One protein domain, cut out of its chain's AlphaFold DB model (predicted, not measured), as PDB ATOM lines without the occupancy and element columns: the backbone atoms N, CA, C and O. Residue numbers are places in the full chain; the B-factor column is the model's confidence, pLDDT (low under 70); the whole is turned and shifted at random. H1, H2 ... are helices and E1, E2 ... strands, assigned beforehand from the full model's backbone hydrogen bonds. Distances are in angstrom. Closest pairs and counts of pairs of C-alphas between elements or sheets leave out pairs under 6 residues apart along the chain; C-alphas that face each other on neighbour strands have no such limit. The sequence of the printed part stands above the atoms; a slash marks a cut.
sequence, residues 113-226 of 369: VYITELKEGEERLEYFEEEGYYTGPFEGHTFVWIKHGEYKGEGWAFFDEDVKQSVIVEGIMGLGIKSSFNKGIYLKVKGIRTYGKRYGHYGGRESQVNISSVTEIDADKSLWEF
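AT A GLANCE: This is residues 113 to 226 of the 369 residues of an uncharacterized protein of Flavobacterium alkalisoli (UniProt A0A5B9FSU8). This is a small closed barrel of five strands, E1, E2, E3, E5 and E4 round the ring, with three short helices on its outside. At one end of the long axis residues 167 to 178, with no named element, make a loop, and the lead-in before E1, residues 113 to 123, lies at the opposite end. The printed part has 114 residues with the named elements E1 E2 E3 H1 H2 E4 E5 H3 along the chain, and its class is mostly strand. The barrel is mixed: E3 and E5 are parallel, and the other neighbour pairs are antiparallel. The whole is compact, with a radius of gyration of the C-alphas of 14.1 A, and only just elongated, spanning 44 by 29 by 24 A.

IN THESE COORDINATES: E5, residues 205 to 222, is the longest strand by residues, 21.1 A from first to last C-alpha, and bends by 136 degrees at residue 219. E4, residues 185 to 199, measures 21.4 A and bends by 123 degrees at residue 196. E1, residues 124 to 135, begins with C-alpha 124 at (116.460, 122.604, 125.113), measures 23.9 A and bends by 96 degrees at residue 131. E2 is residues 142 to 147. E3, residues 150 to 159, measures 23.7 A and bends by 71 degrees at residue 156. H1 is residues 161 to 166, H2 is residues 179 to 183, and H3 is residues 223 to 226, ending with C-alpha 226 at (121.175, 97.044, 109.776).

HOW THE PARTS SIT: E1, E2 and E3 form a meander, each strand the antiparallel neighbour of the one before, with N 133 and O 144 at 2.8 A and N 145 and O 153 at 2.9 A. E3 is staggered: residues 150 to 155 pair with E2 and residues 156 to 159 with E5, where N 158 and O 209 are 2.8 A apart. E4 and E5 form a hairpin, with N 194 and O 208 at 2.8 A. E4 and E1 close the ring, with N 128 and O 191 at 2.9 A. H1 lies outside the barrel over E5, at a height over the sheet of 7.6 A; its closest C-alphas to E5 are those of Val 163 and Ser 213, 6.0 A. H2, outside at 6.3 A, lies over none of the strands, but only just, with 2 of its C-alphas falling on E1. H3, outside at 8.1 A, lies over E1. H2 and H3 are close but not clearly touching, the closest C-alphas being those of Lys 183 and Trp 224, 5.5 A; H1 is apart from both. In H1 every O i to N i+4 pair is within hydrogen-bond range; H2 has 0 of 1, with 1 of 2 O i to N i+3 pairs, and H3 is too short for an O i to N i+4 pair.

THE WHOLE: The C-alphas of Glu 117 and Gly 171, the two farthest apart, are 44.9 A apart. The printed part has no cut, and H1 to H2 is the long link. Mean pLDDT of the printed part is 75.5; residues 113 to 117, 136 to 140, 165 to 182 and 200 to 205 are under 70.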
ATOM      1  N   VAL A 113     123.843 120.624 129.210       60.94
ATOM      2  CA  VAL A 113     122.918 120.651 130.333       60.94
ATOM      3  C   VAL A 113     122.746 119.210 130.776       60.94
ATOM      4  O   VAL A 113     122.025 118.438 130.147       60.94
ATOM      5  N   TYR A 114     123.445 118.829 131.846       54.50
ATOM      6  CA  TYR A 114     123.207 117.558 132.513       54.50
ATOM      7  C   TYR A 114     121.715 117.467 132.833       54.50
ATOM      8  O   TYR A 114     121.158 118.356 133.477       54.50
ATOM      9  N   ILE A 115     121.103 116.415 132.288       55.44
ATOM     10  CA  ILE A 115     119.691 116.028 132.319       55.44
ATOM     11  C   ILE A 115     119.008 116.527 133.600       55.44
ATOM     12  O   ILE A 115     119.041 115.877 134.641       55.44
ATOM     13  N   THR A 116     118.391 117.702 133.515       56.00
ATOM     14  CA  THR A 116     117.361 118.143 134.455       56.00
ATOM     15  C   THR A 116     116.016 117.849 133.811       56.00
ATOM     16  O   THR A 116     115.880 117.906 132.586       56.00
ATOM     17  N   GLU A 117     115.043 117.457 134.625       65.44
ATOM     18  CA  GLU A 117     113.688 117.175 134.160       65.44
ATOM     19  C   GLU A 117     113.124 118.411 133.443       65.44
ATOM     20  O   GLU A 117     113.147 119.523 133.980       65.44
ATOM     21  N   LEU A 118     112.683 118.230 132.196       73.69
ATOM     22  CA  LEU A 118     112.081 119.298 131.407       73.69
ATOM     23  C   LEU A 118     110.686 119.600 131.940       73.69
ATOM     24  O   LEU A 118     109.881 118.685 132.116       73.69
ATOM     25  N   LYS A 119     110.373 120.881 132.145       76.38
ATOM     26  CA  LYS A 119     108.988 121.278 132.415       76.38
ATOM     27  C   LYS A 119     108.167 121.218 131.131       76.38
ATOM     28  O   LYS A 119     108.699 121.344 130.027       76.38
ATOM     29  N   GLU A 120     106.858 121.057 131.280       72.25
ATOM     30  CA  GLU A 120     105.933 121.082 130.150       72.25
ATOM     31  C   GLU A 120     106.090 122.380 129.338       72.25
ATOM     32  O   GLU A 120     106.075 123.481 129.888       72.25
ATOM     33  N   GLY A 121     106.270 122.238 128.022       72.44
ATOM     34  CA  GLY A 121     106.470 123.361 127.104       72.44
ATOM     35  C   GLY A 121     107.894 123.926 127.060       72.44
ATOM     36  O   GLY A 121     108.133 124.844 126.275       72.44
ATOM     37  N   GLU A 122     108.841 123.400 127.845       80.19
ATOM     38  CA  GLU A 122     110.250 123.786 127.740       80.19
ATOM     39  C   GLU A 122     110.967 123.036 126.613       80.19
ATOM     40  O   GLU A 122     110.852 121.822 126.453       80.19
ATOM     41  N   GLU A 123     111.781 123.776 125.866       85.06
ATOM     42  CA  GLU A 123     112.681 123.235 124.855       85.06
ATOM     43  C   GLU A 123     114.136 123.438 125.295       85.06
ATOM     44  O   GLU A 123     114.472 124.375 126.035       85.06
ATOM     45  N   ARG A 124     115.018 122.544 124.852       86.62
ATOM     46  CA  ARG A 124     116.460 122.604 125.113       86.62
ATOM     47  C   ARG A 124     117.247 122.280 123.862       86.62
ATOM     48  O   ARG A 124     116.761 121.577 122.977       86.62
ATOM     49  N   LEU A 125     118.464 122.811 123.832       89.62
ATOM     50  CA  LEU A 125     119.425 122.615 122.767       89.62
ATOM     51  C   LEU A 125     120.647 121.929 123.350       89.62
ATOM     52  O   LEU A 125     121.139 122.309 124.412       89.62
ATOM     53  N   GLU A 126     121.152 120.948 122.624       90.75
ATOM     54  CA  GLU A 126     122.414 120.296 122.931       90.75
ATOM     55  C   GLU A 126     123.274 120.194 121.676       90.75
ATOM     56  O   GLU A 126     122.766 120.100 120.553       90.75
ATOM     57  N   TYR A 127     124.591 120.205 121.878       93.56
ATOM     58  CA  TYR A 127     125.507 119.802 120.823       93.56
ATOM     59  C   TYR A 127     125.267 118.327 120.499       93.56
ATOM     60  O   TYR A 127     125.225 117.490 121.404       93.56
ATOM     61  N   PHE A 128     125.129 118.028 119.214       93.44
ATOM     62  CA  PHE A 128     124.822 116.701 118.709       93.44
ATOM     63  C   PHE A 128     125.977 116.208 117.841       93.44
ATOM     64  O   PHE A 128     126.324 116.842 116.849       93.44
ATOM     65  N   GLU A 129     126.569 115.076 118.211       95.31
ATOM     66  CA  GLU A 129     127.594 114.388 117.423       95.31
ATOM     67  C   GLU A 129     127.377 112.889 117.561       95.31
ATOM     68  O   GLU A 129     127.660 112.296 118.601       95.31
ATOM     69  N   GLU A 130     126.800 112.290 116.527       95.81
ATOM     70  CA  GLU A 130     126.398 110.890 116.544       95.81
ATOM     71  C   GLU A 130     126.570 110.266 115.158       95.81
ATOM     72  O   GLU A 130     126.620 110.945 114.127       95.81
ATOM     73  N   GLU A 131     126.617 108.941 115.143       96.12
ATOM     74  CA  GLU A 131     126.482 108.137 113.937       96.12
ATOM     75  C   GLU A 131     125.079 107.529 113.862       96.12
ATOM     76  O   GLU A 131     124.424 107.284 114.880       96.12
ATOM     77  N   GLY A 132     124.591 107.284 112.653       94.06
ATOM     78  CA  GLY A 132     123.223 106.834 112.468       94.06
ATOM     79  C   GLY A 132     122.829 106.692 111.017       94.06
ATOM     80  O   GLY A 132     123.675 106.693 110.128       94.06
ATOM     81  N   TYR A 133     121.525 106.580 110.794       90.12
ATOM     82  CA  TYR A 133     120.954 106.446 109.466       90.12
ATOM     83  C   TYR A 133     119.954 107.556 109.180       90.12
ATOM     84  O   TYR A 133     119.033 107.786 109.967       90.12
ATOM     85  N   TYR A 134     120.115 108.215 108.038       86.19
ATOM     86  CA  TYR A 134     119.199 109.236 107.549       86.19
ATOM     87  C   TYR A 134     118.223 108.660 106.523       86.19
ATOM     88  O   TYR A 134     118.649 108.160 105.482       86.19
ATOM     89  N   THR A 135     116.922 108.763 106.804       77.94
ATOM     90  CA  THR A 135     115.829 108.303 105.941       77.94
ATOM     91  C   THR A 135     115.034 109.469 105.346       77.94
ATOM     92  O   THR A 135     114.558 110.314 106.102       77.94
ATOM     93  N   GLY A 136     114.781 109.428 104.033       64.94
ATOM     94  CA  GLY A 136     113.690 110.150 103.353       64.94
ATOM     95  C   GLY A 136     113.944 111.618 102.939       64.94
ATOM     96  O   GLY A 136     114.612 112.350 103.664       64.94
ATOM     97  N   PRO A 137     113.376 112.069 101.797       50.44
ATOM     98  CA  PRO A 137     113.341 113.474 101.368       50.44
ATOM     99  C   PRO A 137     112.009 114.236 101.608       50.44
ATOM    100  O   PRO A 137     111.963 115.425 101.309       50.44
ATOM    101  N   PHE A 138     110.941 113.608 102.132       45.53
ATOM    102  CA  PHE A 138     109.685 114.272 102.561       45.53
ATOM    103  C   PHE A 138     108.930 113.435 103.611       45.53
ATOM    104  O   PHE A 138     109.108 112.218 103.609       45.53
ATOM    105  N   GLU A 139     108.133 114.088 104.488       41.88
ATOM    106  CA  GLU A 139     107.292 113.639 105.644       41.88
ATOM    107  C   GLU A 139     107.845 112.565 106.617       41.88
ATOM    108  O   GLU A 139     107.381 112.433 107.750       41.88
ATOM    109  N   GLY A 140     108.900 111.861 106.226       54.84
ATOM    110  CA  GLY A 140     109.634 110.827 106.935       54.84
ATOM    111  C   GLY A 140     111.117 111.161 107.105       54.84
ATOM    112  O   GLY A 140     111.889 110.235 107.344       54.84
ATOM    113  N   HIS A 141     111.511 112.444 107.016       74.25
ATOM    114  CA  HIS A 141     112.869 112.890 107.354       74.25
ATOM    115  C   HIS A 141     113.191 112.464 108.773       74.25
ATOM    116  O   HIS A 141     112.633 112.979 109.751       74.25
ATOM    117  N   THR A 142     114.101 111.513 108.891       81.81
ATOM    118  CA  THR A 142     114.592 111.123 110.196       81.81
ATOM    119  C   THR A 142     116.021 110.721 110.178       81.81
ATOM    120  O   THR A 142     116.473 110.008 109.294       81.81
ATOM    121  N   PHE A 143     116.697 111.141 111.234       88.75
ATOM    122  CA  PHE A 143     117.959 110.572 111.616       88.75
ATOM    123  C   PHE A 143     117.738 109.629 112.795       88.75
ATOM    124  O   PHE A 143     117.339 110.076 113.871       88.75
ATOM    125  N   VAL A 144     117.951 108.333 112.574       90.06
ATOM    126  CA  VAL A 144     117.993 107.312 113.625       90.06
ATOM    127  C   VAL A 144     119.444 107.176 114.055       90.06
ATOM    128  O   VAL A 144     120.246 106.619 113.307       90.06
ATOM    129  N   TRP A 145     119.802 107.669 115.237       93.38
ATOM    130  CA  TRP A 145     121.170 107.536 115.731       93.38
ATOM    131  C   TRP A 145     121.333 106.296 116.601       93.38
ATOM    132  O   TRP A 145     120.447 105.887 117.365       93.38
ATOM    133  N   ILE A 146     122.507 105.696 116.466       92.00
ATOM    134  CA  ILE A 146     122.872 104.446 117.113       92.00
ATOM    135  C   ILE A 146     124.028 104.685 118.079       92.00
ATOM    136  O   ILE A 146     124.861 105.563 117.881       92.00
ATOM    137  N   LYS A 147     124.095 103.888 119.143       90.12
ATOM    138  CA  LYS A 147     125.232 103.885 120.067       90.12
ATOM    139  C   LYS A 147     125.572 102.459 120.447       90.12
ATOM    140  O   LYS A 147     124.687 101.687 120.804       90.12
ATOM    141  N   HIS A 148     126.854 102.107 120.347       88.12
ATOM    142  CA  HIS A 148     127.336 100.733 120.541       88.12
ATOM    143  C   HIS A 148     126.564  99.712 119.680       88.12
ATOM    144  O   HIS A 148     126.271  98.599 120.108       88.12
ATOM    145  N   GLY A 149     126.201 100.124 118.460       84.44
ATOM    146  CA  GLY A 149     125.453  99.301 117.519       84.44
ATOM    147  C   GLY A 149     123.987  99.055 117.885       84.44
ATOM    148  O   GLY A 149     123.409  98.136 117.323       84.44
ATOM    149  N   GLU A 150     123.381  99.818 118.793       86.81
ATOM    150  CA  GLU A 150     121.960  99.703 119.156       86.81
ATOM    151  C   GLU A 150     121.230 101.037 118.957       86.81
ATOM    152  O   GLU A 150     121.857 102.099 118.978       86.81
ATOM    153  N   TYR A 151     119.903 100.990 118.785       88.06
ATOM    154  CA  TYR A 151     119.062 102.189 118.720       88.06
ATOM    155  C   TYR A 151     119.242 103.038 119.982       88.06
ATOM    156  O   TYR A 151     119.037 102.556 121.097       88.06
ATOM    157  N   LYS A 152     119.578 104.317 119.805       89.19
ATOM    158  CA  LYS A 152     119.657 105.281 120.909       89.19
ATOM    159  C   LYS A 152     118.537 106.313 120.840       89.19
ATOM    160  O   LYS A 152     118.025 106.715 121.883       89.19
ATOM    161  N   GLY A 153     118.149 106.736 119.645       88.19
ATOM    162  CA  GLY A 153     117.064 107.687 119.472       88.19
ATOM    163  C   GLY A 153     116.846 108.066 118.019       88.19
ATOM    164  O   GLY A 153     117.555 107.612 117.120       88.19
ATOM    165  N   GLU A 154     115.846 108.908 117.805       88.69
ATOM    166  CA  GLU A 154     115.562 109.467 116.497       88.69
ATOM    167  C   GLU A 154     115.014 110.890 116.590       88.69
ATOM    168  O   GLU A 154     114.460 111.316 117.610       88.69
ATOM    169  N   GLY A 155     115.143 111.626 115.493       87.56
ATOM    170  CA  GLY A 155     114.674 112.997 115.407       87.56
ATOM    171  C   GLY A 155     114.407 113.410 113.974       87.56
ATOM    172  O   GLY A 155     114.883 112.776 113.028       87.56
ATOM    173  N   TRP A 156     113.612 114.466 113.828       85.62
ATOM    174  CA  TRP A 156     113.369 115.078 112.531       85.62
ATOM    175  C   TRP A 156     114.651 115.743 112.057       85.62
ATOM    176  O   TRP A 156     115.178 116.601 112.759       85.62
ATOM    177  N   ALA A 157     115.165 115.334 110.907       84.62
ATOM    178  CA  ALA A 157     116.468 115.787 110.444       84.62
ATOM    179  C   ALA A 157     116.338 116.972 109.484       84.62
ATOM    180  O   ALA A 157     115.552 116.926 108.542       84.62
ATOM    181  N   PHE A 158     117.149 117.996 109.719       84.06
ATOM    182  CA  PHE A 158     117.395 119.112 108.816       84.06
ATOM    183  C   PHE A 158     118.895 119.243 108.599       84.06
ATOM    184  O   PHE A 158     119.683 118.878 109.469       84.06
ATOM    185  N   PHE A 159     119.287 119.793 107.460       84.56
ATOM    186  CA  PHE A 159     120.681 120.050 107.126       84.56
ATOM    187  C   PHE A 159     120.869 121.549 106.931       84.56
ATOM    188  O   PHE A 159     119.977 122.221 106.407       84.56
ATOM    189  N   ASP A 160     122.019 122.062 107.343       85.81
ATOM    190  CA  ASP A 160     122.441 123.396 106.934       85.81
ATOM    191  C   ASP A 160     122.631 123.442 105.412       85.81
ATOM    192  O   ASP A 160     122.884 122.423 104.774       85.81
ATOM    193  N   GLU A 161     122.448 124.611 104.812       81.00
ATOM    194  CA  GLU A 161     122.378 124.791 103.362       81.00
ATOM    195  C   GLU A 161     123.680 124.396 102.648       81.00
ATOM    196  O   GLU A 161     123.655 123.777 101.586       81.00
ATOM    197  N   ASP A 162     124.824 124.697 103.255       78.56
ATOM    198  CA  ASP A 162     126.146 124.285 102.777       78.56
ATOM    199  C   ASP A 162     126.345 122.765 102.886       78.56
ATOM    200  O   ASP A 162     126.878 122.126 101.975       78.56
ATOM    201  N   VAL A 163     125.839 122.156 103.959       80.44
ATOM    202  CA  VAL A 163     125.852 120.702 104.131       80.44
ATOM    203  C   VAL A 163     124.935 120.026 103.128       80.44
ATOM    204  O   VAL A 163     125.366 119.065 102.491       80.44
ATOM    205  N   LYS A 164     123.705 120.529 102.944       73.94
ATOM    206  CA  LYS A 164     122.752 120.024 101.947       73.94
ATOM    207  C   LYS A 164     123.438 119.900 100.599       73.94
ATOM    208  O   LYS A 164     123.304 118.851  99.988       73.94
ATOM    209  N   GLN A 165     124.197 120.925 100.192       64.81
ATOM    210  CA  GLN A 165     124.960 120.954  98.941       64.81
ATOM    211  C   GLN A 165     126.099 119.925  98.896       64.81
ATOM    212  O   GLN A 165     126.338 119.328  97.851       64.81
ATOM    213  N   SER A 166     126.784 119.683 100.015       63.06
ATOM    214  CA  SER A 166     127.884 118.705 100.098       63.06
ATOM    215  C   SER A 166     127.430 117.239 100.151       63.06
ATOM    216  O   SER A 166     128.134 116.355  99.673       63.06
ATOM    217  N   VAL A 167     126.239 116.975 100.698       61.66
ATOM    218  CA  VAL A 167     125.614 115.640 100.760       61.66
ATOM    219  C   VAL A 167     124.934 115.286  99.422       61.66
ATOM    220  O   VAL A 167     124.426 114.176  99.254       61.66
ATOM    221  N   ILE A 168     124.964 116.192  98.431       54.62
ATOM    222  CA  ILE A 168     124.513 115.934  97.056       54.62
ATOM    223  C   ILE A 168     125.468 114.939  96.390       54.62
ATOM    224  O   ILE A 168     126.492 115.294  95.806       54.62
ATOM    225  N   VAL A 169     125.089 113.667  96.436       47.78
ATOM    226  CA  VAL A 169     125.684 112.601  95.631       47.78
ATOM    227  C   VAL A 169     125.254 112.794  94.168       47.78
ATOM    228  O   VAL A 169     124.189 112.337  93.756       47.78
ATOM    229  N   GLU A 170     126.103 113.463  93.384       38.22
ATOM    230  CA  GLU A 170     126.023 113.583  91.916       38.22
ATOM    231  C   GLU A 170     124.782 114.317  91.353       38.22
ATOM    232  O   GLU A 170     123.944 113.737  90.666       38.22
ATOM    233  N   GLY A 171     124.720 115.638  91.540       34.69
ATOM    234  CA  GLY A 171     124.210 116.526  90.484       34.69
ATOM    235  C   GLY A 171     122.696 116.666  90.268       34.69
ATOM    236  O   GLY A 171     122.309 117.031  89.160       34.69
ATOM    237  N   ILE A 172     121.836 116.472  91.272       35.03
ATOM    238  CA  ILE A 172     120.424 116.898  91.198       35.03
ATOM    239  C   ILE A 172     120.054 117.628  92.495       35.03
ATOM    240  O   ILE A 172     120.368 117.187  93.593       35.03
ATOM    241  N   MET A 173     119.452 118.804  92.351       30.31
ATOM    242  CA  MET A 173     119.038 119.685  93.440       30.31
ATOM    243  C   MET A 173     117.919 119.033  94.280       30.31
ATOM    244  O   MET A 173     116.936 118.557  93.718       30.31
ATOM    245  N   GLY A 174     118.045 119.074  95.612       31.67
ATOM    246  CA  GLY A 174     117.099 118.504  96.587       31.67
ATOM    247  C   GLY A 174     117.624 117.175  97.146       31.67
ATOM    248  O   GLY A 174     118.156 116.355  96.424       31.67
ATOM    249  N   LEU A 175     117.468 116.796  98.410       43.94
ATOM    250  CA  LEU A 175     116.164 116.568  99.048       43.94
ATOM    251  C   LEU A 175     115.062 116.084  98.074       43.94
ATOM    252  O   LEU A 175     113.885 116.275  98.327       43.94
ATOM    253  N   GLY A 176     115.448 115.439  96.970       39.50
ATOM    254  CA  GLY A 176     114.597 114.925  95.914       39.50
ATOM    255  C   GLY A 176     115.400 113.947  95.055       39.50
ATOM    256  O   GLY A 176     116.310 114.337  94.337       39.50
ATOM    257  N   ILE A 177     114.997 112.675  95.104       38.97
ATOM    258  CA  ILE A 177     115.210 111.690  94.035       38.97
ATOM    259  C   ILE A 177     116.650 111.133  93.881       38.97
ATOM    260  O   ILE A 177     117.255 111.175  92.814       38.97
ATOM    261  N   LYS A 178     117.164 110.454  94.918       37.56
ATOM    262  CA  LYS A 178     117.826 109.143  94.724       37.56
ATOM    263  C   LYS A 178     117.219 108.132  95.707       37.56
ATOM    264  O   LYS A 178     117.138 108.336  96.909       37.56
ATOM    265  N   SER A 179     116.729 107.036  95.161       45.38
ATOM    266  CA  SER A 179     115.896 105.993  95.777       45.38
ATOM    267  C   SER A 179     116.475 105.254  96.996       45.38
ATOM    268  O   SER A 179     115.730 104.579  97.711       45.38
ATOM    269  N   SER A 180     117.780 105.371  97.256       44.38
ATOM    270  CA  SER A 180     118.472 104.711  98.371       44.38
ATOM    271  C   SER A 180     118.122 105.309  99.742       44.38
ATOM    272  O   SER A 180     118.156 104.597 100.747       44.38
ATOM    273  N   PHE A 181     117.683 106.574  99.807       50.88
ATOM    274  CA  PHE A 181     117.375 107.250 101.075       50.88
ATOM    275  C   PHE A 181     116.152 106.688 101.814       50.88
ATOM    276  O   PHE A 181     116.071 106.832 103.031       50.88
ATOM    277  N   ASN A 182     115.205 106.016 101.150       60.03
ATOM    278  CA  ASN A 182     114.044 105.437 101.853       60.03
ATOM    279  C   ASN A 182     114.440 104.284 102.784       60.03
ATOM    280  O   ASN A 182     113.777 104.040 103.794       60.03
ATOM    281  N   LYS A 183     115.543 103.599 102.462       71.44
ATOM    282  CA  LYS A 183     116.088 102.505 103.272       71.44
ATOM    283  C   LYS A 183     117.053 102.993 104.350       71.44
ATOM    284  O   LYS A 183     117.476 102.190 105.175       71.44
ATOM    285  N   GLY A 184     117.320 104.300 104.373       80.06
ATOM    286  CA  GLY A 184     118.175 105.003 105.321       80.06
ATOM    287  C   GLY A 184     119.648 104.850 104.984       80.06
ATOM    288  O   GLY A 184     120.117 103.729 105.024       80.06
ATOM    289  N   ILE A 185     120.378 105.926 104.698       81.69
ATOM    290  CA  ILE A 185     121.833 105.855 104.461       81.69
ATOM    291  C   ILE A 185     122.609 106.098 105.746       81.69
ATOM    292  O   ILE A 185     122.163 106.877 106.588       81.69
ATOM    293  N   TYR A 186     123.773 105.479 105.893       88.00
ATOM    294  CA  TYR A 186     124.619 105.713 107.054       88.00
ATOM    295  C   TYR A 186     125.334 107.066 106.969       88.00
ATOM    296  O   TYR A 186     125.934 107.396 105.944       88.00
ATOM    297  N   LEU A 187     125.308 107.822 108.070       90.62
ATOM    298  CA  LEU A 187     126.024 109.084 108.233       90.62
ATOM    299  C   LEU A 187     126.682 109.177 109.618       90.62
ATOM    300  O   LEU A 187     126.095 108.769 110.624       90.62
ATOM    301  N   LYS A 188     127.846 109.834 109.681       94.12
ATOM    302  CA  LYS A 188     128.361 110.462 110.910       94.12
ATOM    303  C   LYS A 188     128.171 111.961 110.813       94.12
ATOM    304  O   LYS A 188     128.633 112.578 109.852       94.12
ATOM    305  N   VAL A 189     127.487 112.542 111.793       93.31
ATOM    306  CA  VAL A 189     127.022 113.928 111.714       93.31
ATOM    307  C   VAL A 189     127.377 114.723 112.959       93.31
ATOM    308  O   VAL A 189     127.467 114.181 114.061       93.31
ATOM    309  N   LYS A 190     127.532 116.032 112.776       95.00
ATOM    310  CA  LYS A 190     127.624 117.029 113.843       95.00
ATOM    311  C   LYS A 190     126.554 118.085 113.640       95.00
ATOM    312  O   LYS A 190     126.145 118.350 112.508       95.00
ATOM    313  N   GLY A 191     126.100 118.681 114.731       93.62
ATOM    314  CA  GLY A 191     125.010 119.630 114.677       93.62
ATOM    315  C   GLY A 191     124.467 120.031 116.035       93.62
ATOM    316  O   GLY A 191     125.145 119.963 117.062       93.62
ATOM    317  N   ILE A 192     123.206 120.440 116.018       92.88
ATOM    318  CA  ILE A 192     122.455 120.853 117.198       92.88
ATOM    319  C   ILE A 192     121.172 120.039 117.251       92.88
ATOM    320  O   ILE A 192     120.448 119.944 116.260       92.88
ATOM    321  N   ARG A 193     120.869 119.466 118.412       91.38
ATOM    322  CA  ARG A 193     119.598 118.791 118.653       91.38
ATOM    323  C   ARG A 193     118.715 119.662 119.528       91.38
ATOM    324  O   ARG A 193     119.143 120.098 120.592       91.38
ATOM    325  N   THR A 194     117.473 119.850 119.096       89.44
ATOM    326  CA  THR A 194     116.427 120.518 119.870       89.44
ATOM    327  C   THR A 194     115.423 119.478 120.360       89.44
ATOM    328  O   THR A 194     114.908 118.682 119.572       89.44
ATOM    329  N   TYR A 195     115.144 119.449 121.661       87.31
ATOM    330  CA  TYR A 195     114.263 118.459 122.294       87.31
ATOM    331  C   TYR A 195     113.376 119.102 123.368       87.31
ATOM    332  O   TYR A 195     113.580 120.258 123.733       87.31
ATOM    333  N   GLY A 196     112.366 118.366 123.843       82.19
ATOM    334  CA  GLY A 196     111.421 118.824 124.876       82.19
ATOM    335  C   GLY A 196     110.008 119.139 124.382       82.19
ATOM    336  O   GLY A 196     109.089 119.303 125.178       82.19
ATOM    337  N   LYS A 197     109.798 119.103 123.064       79.56
ATOM    338  CA  LYS A 197     108.467 119.078 122.454       79.56
ATOM    339  C   LYS A 197     108.398 118.057 121.326       79.56
ATOM    340  O   LYS A 197     109.382 117.414 120.969       79.56
ATOM    341  N   ARG A 198     107.206 117.942 120.756       74.25
ATOM    342  CA  ARG A 198     106.925 117.157 119.562       74.25
ATOM    343  C   ARG A 198     107.255 117.953 118.292       74.25
ATOM    344  O   ARG A 198     106.776 119.071 118.122       74.25
ATOM    345  N   TYR A 199     108.054 117.366 117.411       72.69
ATOM    346  CA  TYR A 199     108.511 117.887 116.124       72.69
ATOM    347  C   TYR A 199     108.058 116.973 114.982       72.69
ATOM    348  O   TYR A 199     107.783 115.785 115.182       72.69
ATOM    349  N   GLY A 200     108.026 117.524 113.767       63.72
ATOM    350  CA  GLY A 200     107.696 116.788 112.551       63.72
ATOM    351  C   GLY A 200     106.221 116.774 112.170       63.72
ATOM    352  O   GLY A 200     105.383 117.380 112.838       63.72
ATOM    353  N   HIS A 201     105.903 116.059 111.090       58.16
ATOM    354  CA  HIS A 201     104.528 115.864 110.632       58.16
ATOM    355  C   HIS A 201     103.674 115.234 111.749       58.16
ATOM    356  O   HIS A 201     104.110 114.303 112.431       58.16
ATOM    357  N   TYR A 202     102.506 115.832 112.010       54.66
ATOM    358  CA  TYR A 202     101.619 115.550 113.153       54.66
ATOM    359  C   TYR A 202     102.273 115.580 114.556       54.66
ATOM    360  O   TYR A 202     101.688 115.087 115.519       54.66
ATOM    361  N   GLY A 203     103.472 116.157 114.709       57.88
ATOM    362  CA  GLY A 203     104.200 116.161 115.981       57.88
ATOM    363  C   GLY A 203     104.670 114.767 116.423       57.88
ATOM    364  O   GLY A 203     104.716 114.476 117.615       57.88
ATOM    365  N   GLY A 204     104.980 113.865 115.492       59.78
ATOM    366  CA  GLY A 204     105.302 112.473 115.826       59.78
ATOM    367  C   GLY A 204     106.658 112.230 116.514       59.78
ATOM    368  O   GLY A 204     106.853 111.152 117.076       59.78
ATOM    369  N   ARG A 205     107.612 113.175 116.476       69.75
ATOM    370  CA  ARG A 205     108.993 112.958 116.962       69.75
ATOM    371  C   ARG A 205     109.329 113.796 118.181       69.75
ATOM    372  O   ARG A 205     108.980 114.959 118.250       69.75
ATOM    373  N   GLU A 206     110.089 113.246 119.116       78.12
ATOM    374  CA  GLU A 206     110.430 113.929 120.377       78.12
ATOM    375  C   GLU A 206     111.619 114.900 120.258       78.12
ATOM    376  O   GLU A 206     112.001 115.559 121.228       78.12
ATOM    377  N   SER A 207     112.242 114.979 119.078       87.81
ATOM    378  CA  SER A 207     113.324 115.925 118.817       87.81
ATOM    379  C   SER A 207     113.472 116.278 117.341       87.81
ATOM    380  O   SER A 207     113.026 115.545 116.452       87.81
ATOM    381  N   GLN A 208     114.138 117.401 117.112       88.81
ATOM    382  CA  GLN A 208     114.661 117.856 115.836       88.81
ATOM    383  C   GLN A 208     116.197 117.820 115.889       88.81
ATOM    384  O   GLN A 208     116.785 118.155 116.915       88.81
ATOM    385  N   VAL A 209     116.847 117.427 114.796       90.19
ATOM    386  CA  VAL A 209     118.305 117.391 114.641       90.19
ATOM    387  C   VAL A 209     118.694 118.260 113.449       90.19
ATOM    388  O   VAL A 209     118.284 117.996 112.322       90.19
ATOM    389  N   ASN A 210     119.497 119.285 113.705       89.88
ATOM    390  CA  ASN A 210     120.026 120.223 112.724       89.88
ATOM    391  C   ASN A 210     121.482 119.896 112.437       89.88
ATOM    392  O   ASN A 210     122.352 120.199 113.251       89.88
ATOM    393  N   ILE A 211     121.733 119.264 111.300       90.88
ATOM    394  CA  ILE A 211     123.035 118.755 110.887       90.88
ATOM    395  C   ILE A 211     123.820 119.875 110.202       90.88
ATOM    396  O   ILE A 211     123.451 120.320 109.118       90.88
ATOM    397  N   SER A 212     124.914 120.297 110.832       90.62
ATOM    398  CA  SER A 212     125.834 121.333 110.340       90.62
ATOM    399  C   SER A 212     127.127 120.772 109.753       90.62
ATOM    400  O   SER A 212     127.918 121.500 109.162       90.62
ATOM    401  N   SER A 213     127.364 119.467 109.881       90.81
ATOM    402  CA  SER A 213     128.469 118.793 109.203       90.81
ATOM    403  C   SER A 213     128.194 117.300 109.071       90.81
ATOM    404  O   SER A 213     127.675 116.674 109.997       90.81
ATOM    405  N   VAL A 214     128.587 116.724 107.937       89.38
ATOM    406  CA  VAL A 214     128.658 115.277 107.719       89.38
ATOM    407  C   VAL A 214     130.129 114.908 107.573       89.38
ATOM    408  O   VAL A 214     130.800 115.377 106.658       89.38
ATOM    409  N   THR A 215     130.648 114.098 108.495       90.75
ATOM    410  CA  THR A 215     132.062 113.686 108.498       90.75
ATOM    411  C   THR A 215     132.291 112.340 107.825       90.75
ATOM    412  O   THR A 215     133.416 112.035 107.445       90.75
ATOM    413  N   GLU A 216     131.245 111.528 107.692       89.88
ATOM    414  CA  GLU A 216     131.282 110.244 106.996       89.88
ATOM    415  C   GLU A 216     129.918 109.977 106.363       89.88
ATOM    416  O   GLU A 216     128.886 110.240 106.984       89.88
ATOM    417  N   ILE A 217     129.932 109.442 105.146       85.62
ATOM    418  CA  ILE A 217     128.755 108.996 104.407       85.62
ATOM    419  C   ILE A 217     129.050 107.625 103.807       85.62
ATOM    420  O   ILE A 217     130.099 107.422 103.201       85.62
ATOM    421  N   ASP A 218     128.120 106.693 103.986       83.62
ATOM    422  CA  ASP A 218     128.181 105.368 103.378       83.62
ATOM    423  C   ASP A 218     126.781 104.996 102.880       83.62
ATOM    424  O   ASP A 218     125.878 104.671 103.658       83.62
ATOM    425  N   ALA A 219     126.586 105.122 101.566       77.75
ATOM    426  CA  ALA A 219     125.311 104.854 100.911       77.75
ATOM    427  C   ALA A 219     125.045 103.352 100.705       77.75
ATOM    428  O   ALA A 219     123.900 102.983 100.447       77.75
ATOM    429  N   ASP A 220     126.068 102.503 100.862       77.00
ATOM    430  CA  ASP A 220     125.950 101.047 100.750       77.00
ATOM    431  C   ASP A 220     125.480 100.412 102.068       77.00
ATOM    432  O   ASP A 220     125.055  99.259 102.103       77.00
ATOM    433  N   LYS A 221     125.523 101.165 103.175       82.25
ATOM    434  CA  LYS A 221     124.968 100.757 104.470       82.25
ATOM    435  C   LYS A 221     123.552 101.286 104.646       82.25
ATOM    436  O   LYS A 221     123.363 102.472 104.931       82.25
ATOM    437  N   SER A 222     122.564 100.389 104.592       82.56
ATOM    438  CA  SER A 222     121.170 100.762 104.842       82.56
ATOM    439  C   SER A 222     120.692 100.537 106.287       82.56
ATOM    440  O   SER A 222     121.089  99.575 106.952       82.56
ATOM    441  N   LEU A 223     119.771 101.382 106.778       86.81
ATOM    442  CA  LEU A 223     119.075 101.157 108.057       86.81
ATOM    443  C   LEU A 223     118.299  99.837 108.031       86.81
ATOM    444  O   LEU A 223     118.231  99.131 109.035       86.81
ATOM    445  N   TRP A 224     117.697  99.507 106.890       86.81
ATOM    446  CA  TRP A 224     116.903  98.290 106.744       86.81
ATOM    447  C   TRP A 224     117.760  97.034 106.906       86.81
ATOM    448  O   TRP A 224     117.402  96.161 107.694       86.81
ATOM    449  N   GLU A 225     118.911  96.965 106.235       85.88
ATOM    450  CA  GLU A 225     119.857  95.851 106.384       85.88
ATOM    451  C   GLU A 225     120.485  95.818 107.776       85.88
ATOM    452  O   GLU A 225     120.711  94.746 108.331       85.88
ATOM    453  N   PHE A 226     120.726  96.980 108.389       90.19
ATOM    454  CA  PHE A 226     121.175  97.044 109.776       90.19
ATOM    455  C   PHE A 226     120.174  96.381 110.735       90.19
ATOM    456  O   PHE A 226     120.578  95.565 111.566       90.19
TER     457      PHE A 226